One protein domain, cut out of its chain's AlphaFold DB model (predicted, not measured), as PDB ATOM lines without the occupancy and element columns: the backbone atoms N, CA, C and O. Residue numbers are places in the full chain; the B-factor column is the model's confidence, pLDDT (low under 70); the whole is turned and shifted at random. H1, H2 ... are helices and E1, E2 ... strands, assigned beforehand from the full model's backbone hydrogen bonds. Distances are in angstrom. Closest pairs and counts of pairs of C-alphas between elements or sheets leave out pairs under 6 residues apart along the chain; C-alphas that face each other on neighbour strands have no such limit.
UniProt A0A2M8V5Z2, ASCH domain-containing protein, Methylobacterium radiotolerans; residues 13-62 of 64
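Overview. This is residues 13 to 62 of the 64 residues of the protein "ASCH domain-containing protein" of Methylobacterium radiotolerans (UniProt A0A2M8V5Z2). A short ribbon of two parallel strands, E1 and E2, has the small helix H1 packed on it, mainly on E2, while the helix H2 sits at one end of the long axis and a wide loop within residues 25 to 42 swings out to the other end. The printed part has 50 residues, with two named strands and two named helices in the order E1, H1, E2, H2; the sheet order is E1, E2, parallel. The class is mixed, helices and strands, though under half of the residues, 24, are in named elements. The whole is only just compact, close to loose, with a radius of gyration of the C-alphas of 11.3 A, and its outline is elongated, spanning 31 by 20 by 17 A.

Along the chain. Find C-alpha 13 at (-22.377, 40.481, 53.464); from there the strand E1 runs through residues 13 to 16, 10.0 A long. Next look at residues 19 to 24, the helix H1, which is 8.6 A from first to last C-alpha. Go on to C-alpha 43 at (-21.597, 34.337, 54.587), where the strand E2 begins; it holds residues 43 to 47 and measures 12.2 A. Last comes the helix H2, residues 52 to 60, 12.5 A long, ending with C-alpha 60 at (-40.414, 38.024, 38.027).

Arrangement. Begin with the sheet, where E1 and E2 are parallel neighbours with 36 degrees between their directions. Compare C-alphas 14 and 45, which face each other at 4.6 A. N 13 and O 43 are within hydrogen-bond range at 2.9 A, and so are N 47 and O 15 at 2.8 A. E1, H1 and E2 form a strand-helix-strand unit, two parallel neighbour strands with a helix between them along the chain, and its crossover is right-handed. Look for Ala 20 of H1 and Ala 46 of E2: their C-alphas, the closest of the two elements, are 5.7 A apart. Farther out, the closest C-alphas of E1 and H2 are those of Arg 16 and Glu 54, 7.8 A apart, the one pair within 8 A. H1 and H2 are near each other, with 5 pairs of C-alphas within 10 A. In H1 and H2 every O i to N i+4 pair is within hydrogen-bond range.

Size, cuts and confidence. The two C-alphas farthest apart are those of Thr 38, in the link from H1 to E2, and Arg 59, in H2, at 31.7 A. That link is long, with 18 residues, while the links E1 to H1 and E2 to H2 are tight. The printed part runs from 13 to 62 with no cut. Its mean pLDDT is 94.0, and no printed residue is under 70.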
ATOM      1  N   ILE A  13     -21.836  39.368  54.241       95.31
ATOM      2  CA  ILE A  13     -22.377  40.481  53.464       95.31
ATOM      3  C   ILE A  13     -23.900  40.405  53.452       95.31
ATOM      4  O   ILE A  13     -24.501  39.356  53.229       95.31
ATOM      5  N   SER A  14     -24.529  41.546  53.722       95.75
ATOM      6  CA  SER A  14     -25.983  41.673  53.709       95.75
ATOM      7  C   SER A  14     -26.473  41.927  52.291       95.75
ATOM      8  O   SER A  14     -26.135  42.960  51.711       95.75
ATOM      9  N   VAL A  15     -27.270  41.012  51.746       96.31
ATOM     10  CA  VAL A  15     -27.905  41.097  50.421       96.31
ATOM     11  C   VAL A  15     -29.418  41.118  50.626       96.31
ATOM     12  O   VAL A  15     -29.940  40.397  51.475       96.31
ATOM     13  N   ARG A  16     -30.139  41.977  49.907       95.56
ATOM     14  CA  ARG A  16     -31.605  42.033  50.000       95.56
ATOM     15  C   ARG A  16     -32.250  40.948  49.148       95.56
ATOM     16  O   ARG A  16     -31.649  40.457  48.192       95.56
ATOM     17  N   GLN A  17     -33.478  40.584  49.499       95.06
ATOM     18  CA  GLN A  17     -34.284  39.732  48.632       95.06
ATOM     19  C   GLN A  17     -34.709  40.502  47.376       95.06
ATOM     20  O   GLN A  17     -34.816  41.722  47.447       95.06
ATOM     21  N   PRO A  18     -34.905  39.828  46.229       96.06
ATOM     22  CA  PRO A  18     -34.767  38.383  45.989       96.06
ATOM     23  C   PRO A  18     -33.321  37.931  45.742       96.06
ATOM     24  O   PRO A  18     -33.048  36.746  45.578       96.06
ATOM     25  N   TYR A  19     -32.381  38.871  45.656       96.81
ATOM     26  CA  TYR A  19     -31.038  38.598  45.152       96.81
ATOM     27  C   TYR A  19     -30.242  37.637  46.034       96.81
ATOM     28  O   TYR A  19     -29.432  36.881  45.509       96.81
ATOM     29  N   ALA A  20     -30.484  37.635  47.348       96.88
ATOM     30  CA  ALA A  20     -29.874  36.668  48.256       96.88
ATOM     31  C   ALA A  20     -30.223  35.223  47.854       96.88
ATOM     32  O   ALA A  20     -29.323  34.398  47.727       96.88
ATOM     33  N   GLU A  21     -31.498  34.937  47.579       95.75
ATOM     34  CA  GLU A  21     -31.950  33.621  47.109       95.75
ATOM     35  C   GLU A  21     -31.357  33.272  45.738       95.75
ATOM     36  O   GLU A  21     -30.858  32.167  45.542       95.75
ATOM     37  N   LEU A  22     -31.331  34.228  44.804       97.06
ATOM     38  CA  LEU A  22     -30.755  34.001  43.473       97.06
ATOM     39  C   LEU A  22     -29.258  33.661  43.531       97.06
ATOM     40  O   LEU A  22     -28.783  32.863  42.725       97.06
ATOM     41  N   ILE A  23     -28.513  34.232  44.483       96.88
ATOM     42  CA  ILE A  23     -27.112  33.860  44.731       96.88
ATOM     43  C   ILE A  23     -27.033  32.429  45.273       96.88
ATOM     44  O   ILE A  23     -26.228  31.641  44.782       96.88
ATOM     45  N   LEU A  24     -27.875  32.071  46.251       95.19
ATOM     46  CA  LEU A  24     -27.882  30.731  46.858       95.19
ATOM     47  C   LEU A  24     -28.280  29.628  45.866       95.19
ATOM     48  O   LEU A  24     -27.747  28.523  45.945       95.19
ATOM     49  N   ARG A  25     -29.159  29.931  44.904       95.88
ATOM     50  CA  ARG A  25     -29.521  29.036  43.791       95.88
ATOM     51  C   ARG A  25     -28.460  28.951  42.693       95.88
ATOM     52  O   ARG A  25     -28.551  28.088  41.827       95.88
ATOM     53  N   GLY A  26     -27.471  29.846  42.704       95.81
ATOM     54  CA  GLY A  26     -26.452  29.946  41.658       95.81
ATOM     55  C   GLY A  26     -26.919  30.649  40.378       95.81
ATOM     56  O   GLY A  26     -26.166  30.697  39.409       95.81
ATOM     57  N   GLU A  27     -28.123  31.226  40.363       96.50
ATOM     58  CA  GLU A  27     -28.667  31.973  39.219       96.50
ATOM     59  C   GLU A  27     -28.027  33.365  39.097       96.50
ATOM     60  O   GLU A  27     -27.740  33.846  37.999       96.50
ATOM     61  N   LYS A  28     -27.740  34.012  40.235       95.44
ATOM     62  CA  LYS A  28     -26.994  35.273  40.302       95.44
ATOM     63  C   LYS A  28     -25.548  35.002  40.699       95.44
ATOM     64  O   LYS A  28     -25.227  34.832  41.869       95.44
ATOM     65  N   THR A  29     -24.654  35.039  39.717       96.12
ATOM     66  CA  THR A  29     -23.216  34.770  39.901       96.12
ATOM     67  C   THR A  29     -22.378  36.014  40.211       96.12
ATOM     68  O   THR A  29     -21.219  35.893  40.596       96.12
ATOM     69  N   HIS A  30     -22.954  37.213  40.060       94.69
ATOM     70  CA  HIS A  30     -22.261  38.491  40.247       94.69
ATOM     71  C   HIS A  30     -23.038  39.388  41.210       94.69
ATOM     72  O   HIS A  30     -24.211  39.681  40.972       94.69
ATOM     73  N   GLU A  31     -22.381  39.861  42.269       93.50
ATOM     74  CA  GLU A  31     -22.922  40.825  43.233       93.50
ATOM     75  C   GLU A  31     -22.191  42.165  43.091       93.50
ATOM     76  O   GLU A  31     -20.970  42.229  43.217       93.50
ATOM     77  N   TYR A  32     -22.940  43.238  42.822       94.31
ATOM     78  CA  TYR A  32     -22.385  44.571  42.574       94.31
ATOM     79  C   TYR A  32     -22.529  45.459  43.812       94.31
ATOM     80  O   TYR A  32     -23.586  45.498  44.443       94.31
ATOM     81  N   ARG A  33     -21.470  46.199  44.153       93.25
ATOM     82  CA  ARG A  33     -21.427  47.145  45.278       93.25
ATOM     83  C   ARG A  33     -20.650  48.398  44.886       93.25
ATOM     84  O   ARG A  33     -19.785  48.350  44.020       93.25
ATOM     85  N   THR A  34     -20.942  49.512  45.549       96.94
ATOM     86  CA  THR A  34     -20.240  50.798  45.359       96.94
ATOM     87  C   THR A  34     -18.867  50.852  46.036       96.94
ATOM     88  O   THR A  34     -18.154  51.841  45.909       96.94
ATOM     89  N   TRP A  35     -18.495  49.800  46.765       95.12
ATOM     90  CA  TRP A  35     -17.247  49.668  47.509       95.12
ATOM     91  C   TRP A  35     -16.636  48.283  47.264       95.12
ATOM     92  O   TRP A  35     -17.339  47.342  46.887       95.12
ATOM     93  N   SER A  36     -15.323  48.163  47.458       93.44
ATOM     94  CA  SER A  36     -14.576  46.929  47.206       93.44
ATOM     95  C   SER A  36     -14.675  45.939  48.368       93.44
ATOM     96  O   SER A  36     -14.542  46.295  49.535       93.44
ATOM     97  N   THR A  37     -14.860  44.661  48.051       89.62
ATOM     98  CA  THR A  37     -14.920  43.578  49.042       89.62
ATOM     99  C   THR A  37     -13.591  42.837  49.140       89.62
ATOM    100  O   THR A  37     -12.903  42.644  48.136       89.62
ATOM    101  N   THR A  38     -13.254  42.332  50.327       89.75
ATOM    102  CA  THR A  38     -12.120  41.412  50.492       89.75
ATOM    103  C   THR A  38     -12.442  40.042  49.871       89.75
ATOM    104  O   THR A  38     -13.479  39.470  50.215       89.75
ATOM    105  N   PRO A  39     -11.577  39.484  49.004       89.25
ATOM    106  CA  PRO A  39     -11.789  38.168  48.399       89.25
ATOM    107  C   PRO A  39     -11.825  37.010  49.409       89.25
ATOM    108  O   PRO A  39     -11.208  37.061  50.476       89.25
ATOM    109  N   GLY A  40     -12.481  35.916  49.017       90.50
ATOM    110  CA  GLY A  40     -12.542  34.657  49.764       90.50
ATOM    111  C   GLY A  40     -13.947  34.318  50.272       90.50
ATOM    112  O   GLY A  40     -14.889  35.071  50.029       90.50
ATOM    113  N   PRO A  41     -14.108  33.181  50.974       92.38
ATOM    114  CA  PRO A  41     -15.405  32.763  51.493       92.38
ATOM    115  C   PRO A  41     -16.008  33.803  52.444       92.38
ATOM    116  O   PRO A  41     -15.300  34.413  53.260       92.38
ATOM    117  N   ILE A  42     -17.320  33.990  52.323       93.12
ATOM    118  CA  ILE A  42     -18.124  34.932  53.098       93.12
ATOM    119  C   ILE A  42     -19.533  34.358  53.275       93.12
ATOM    120  O   ILE A  42     -20.023  33.644  52.401       93.12
ATOM    121  N   LEU A  43     -20.186  34.664  54.394       95.25
ATOM    122  CA  LEU A  43     -21.597  34.337  54.587       95.25
ATOM    123  C   LEU A  43     -22.494  35.339  53.851       95.25
ATOM    124  O   LEU A  43     -22.231  36.544  53.851       95.25
ATOM    125  N   ILE A  44     -23.592  34.851  53.276       95.81
ATOM    126  CA  ILE A  44     -24.673  35.698  52.767       95.81
ATOM    127  C   ILE A  44     -25.720  35.859  53.868       95.81
ATOM    128  O   ILE A  44     -26.246  34.877  54.384       95.81
ATOM    129  N   HIS A  45     -26.036  37.104  54.217       96.06
ATOM    130  CA  HIS A  45     -27.124  37.445  55.128       96.06
ATOM    131  C   HIS A  45     -28.283  38.058  54.336       96.06
ATOM    132  O   HIS A  45     -28.142  39.137  53.753       96.06
ATOM    133  N   ALA A  46     -29.430  37.380  54.318       96.25
ATOM    134  CA  ALA A  46     -30.648  37.912  53.720       96.25
ATOM    135  C   ALA A  46     -31.180  39.067  54.584       96.25
ATOM    136  O   ALA A  46     -31.604  38.884  55.723       96.25
ATOM    137  N   SER A  47     -31.128  40.280  54.045       94.88
ATOM    138  CA  SER A  47     -31.534  41.490  54.760       94.88
ATOM    139  C   SER A  47     -33.048  41.529  54.967       94.88
ATOM    140  O   SER A  47     -33.807  41.137  54.085       94.88
ATOM    141  N   ARG A  48     -33.495  42.072  56.109       94.31
ATOM    142  CA  ARG A  48     -34.924  42.156  56.466       94.31
ATOM    143  C   ARG A  48     -35.733  43.104  55.575       94.31
ATOM    144  O   ARG A  48     -36.909  42.855  55.335       94.31
ATOM    145  N   THR A  49     -35.143  44.223  55.160       92.81
ATOM    146  CA  THR A  49     -35.850  45.260  54.397       92.81
ATOM    147  C   THR A  49     -35.926  44.888  52.925       92.81
ATOM    148  O   THR A  49     -34.900  44.540  52.338       92.81
ATOM    149  N   ILE A  50     -37.118  45.035  52.347       91.50
ATOM    150  CA  ILE A  50     -37.386  44.855  50.921       91.50
ATOM    151  C   ILE A  50     -38.018  46.125  50.342       91.50
ATOM    152  O   ILE A  50     -38.893  46.730  50.967       91.50
ATOM    153  N   THR A  51     -37.558  46.560  49.174       94.00
ATOM    154  CA  THR A  51     -38.144  47.676  48.420       94.00
ATOM    155  C   THR A  51     -39.255  47.182  47.479       94.00
ATOM    156  O   THR A  51     -39.310  45.995  47.154       94.00
ATOM    157  N   PRO A  52     -40.147  48.062  46.988       93.94
ATOM    158  CA  PRO A  52     -41.156  47.670  46.000       93.94
ATOM    159  C   PRO A  52     -40.558  47.112  44.700       93.94
ATOM    160  O   PRO A  52     -41.110  46.184  44.115       93.94
ATOM    161  N   GLU A  53     -39.416  47.652  44.265       93.75
ATOM    162  CA  GLU A  53     -38.675  47.167  43.096       93.75
ATOM    163  C   GLU A  53     -38.138  45.752  43.328       93.75
ATOM    164  O   GLU A  53     -38.333  44.864  42.504       93.75
ATOM    165  N   GLU A  54     -37.530  45.520  44.490       93.69
ATOM    166  CA  GLU A  54     -37.069  44.200  44.909       93.69
ATOM    167  C   GLU A  54     -38.239  43.204  44.977       93.69
ATOM    168  O   GLU A  54     -38.143  42.081  44.487       93.69
ATOM    169  N   GLN A  55     -39.396  43.622  45.488       91.94
ATOM    170  CA  GLN A  55     -40.589  42.781  45.502       91.94
ATOM    171  C   GLN A  55     -41.101  42.455  44.086       91.94
ATOM    172  O   GLN A  55     -41.537  41.330  43.832       91.94
ATOM    173  N   ALA A  56     -41.039  43.404  43.147       92.62
ATOM    174  CA  ALA A  56     -41.374  43.158  41.745       92.62
ATOM    175  C   ALA A  56     -40.377  42.192  41.082       92.62
ATOM    176  O   ALA A  56     -40.792  41.267  40.381       92.62
ATOM    177  N   ALA A  57     -39.082  42.347  41.364       91.94
ATOM    178  CA  ALA A  57     -38.047  41.427  40.907       91.94
ATOM    179  C   ALA A  57     -38.275  40.004  41.447       91.94
ATOM    180  O   ALA A  57     -38.114  39.036  40.708       91.94
ATOM    181  N   ALA A  58     -38.715  39.867  42.703       91.25
ATOM    182  CA  ALA A  58     -39.015  38.567  43.302       91.25
ATOM    183  C   ALA A  58     -40.151  37.840  42.563       91.25
ATOM    184  O   ALA A  58     -40.038  36.646  42.289       91.25
ATOM    185  N   ARG A  59     -41.202  38.571  42.167       92.06
ATOM    186  CA  ARG A  59     -42.303  38.031  41.349       92.06
ATOM    187  C   ARG A  59     -41.825  37.574  39.979       92.06
ATOM    188  O   ARG A  59     -42.194  36.494  39.535       92.06
ATOM    189  N   HIS A  60     -40.988  38.379  39.325       90.62
ATOM    190  CA  HIS A  60     -40.414  38.024  38.027       90.62
ATOM    191  C   HIS A  60     -39.545  36.759  38.110       90.62
ATOM    192  O   HIS A  60     -39.571  35.934  37.203       90.62
ATOM    193  N   ALA A  61     -38.834  36.585  39.225       88.50
ATOM    194  CA  ALA A  61     -38.030  35.402  39.518       88.50
ATOM    195  C   ALA A  61     -38.841  34.186  40.019       88.50
ATOM    196  O   ALA A  61     -38.254  33.145  40.306       88.50
ATOM    197  N   GLY A  62     -40.169  34.289  40.162       90.94
ATOM    198  CA  GLY A  62     -41.013  33.193  40.655       90.94
ATOM    199  C   GLY A  62     -40.784  32.834  42.130       90.94
ATOM    200  O   GLY A  62     -40.947  31.681  42.518       90.94
TER     201      GLY A  62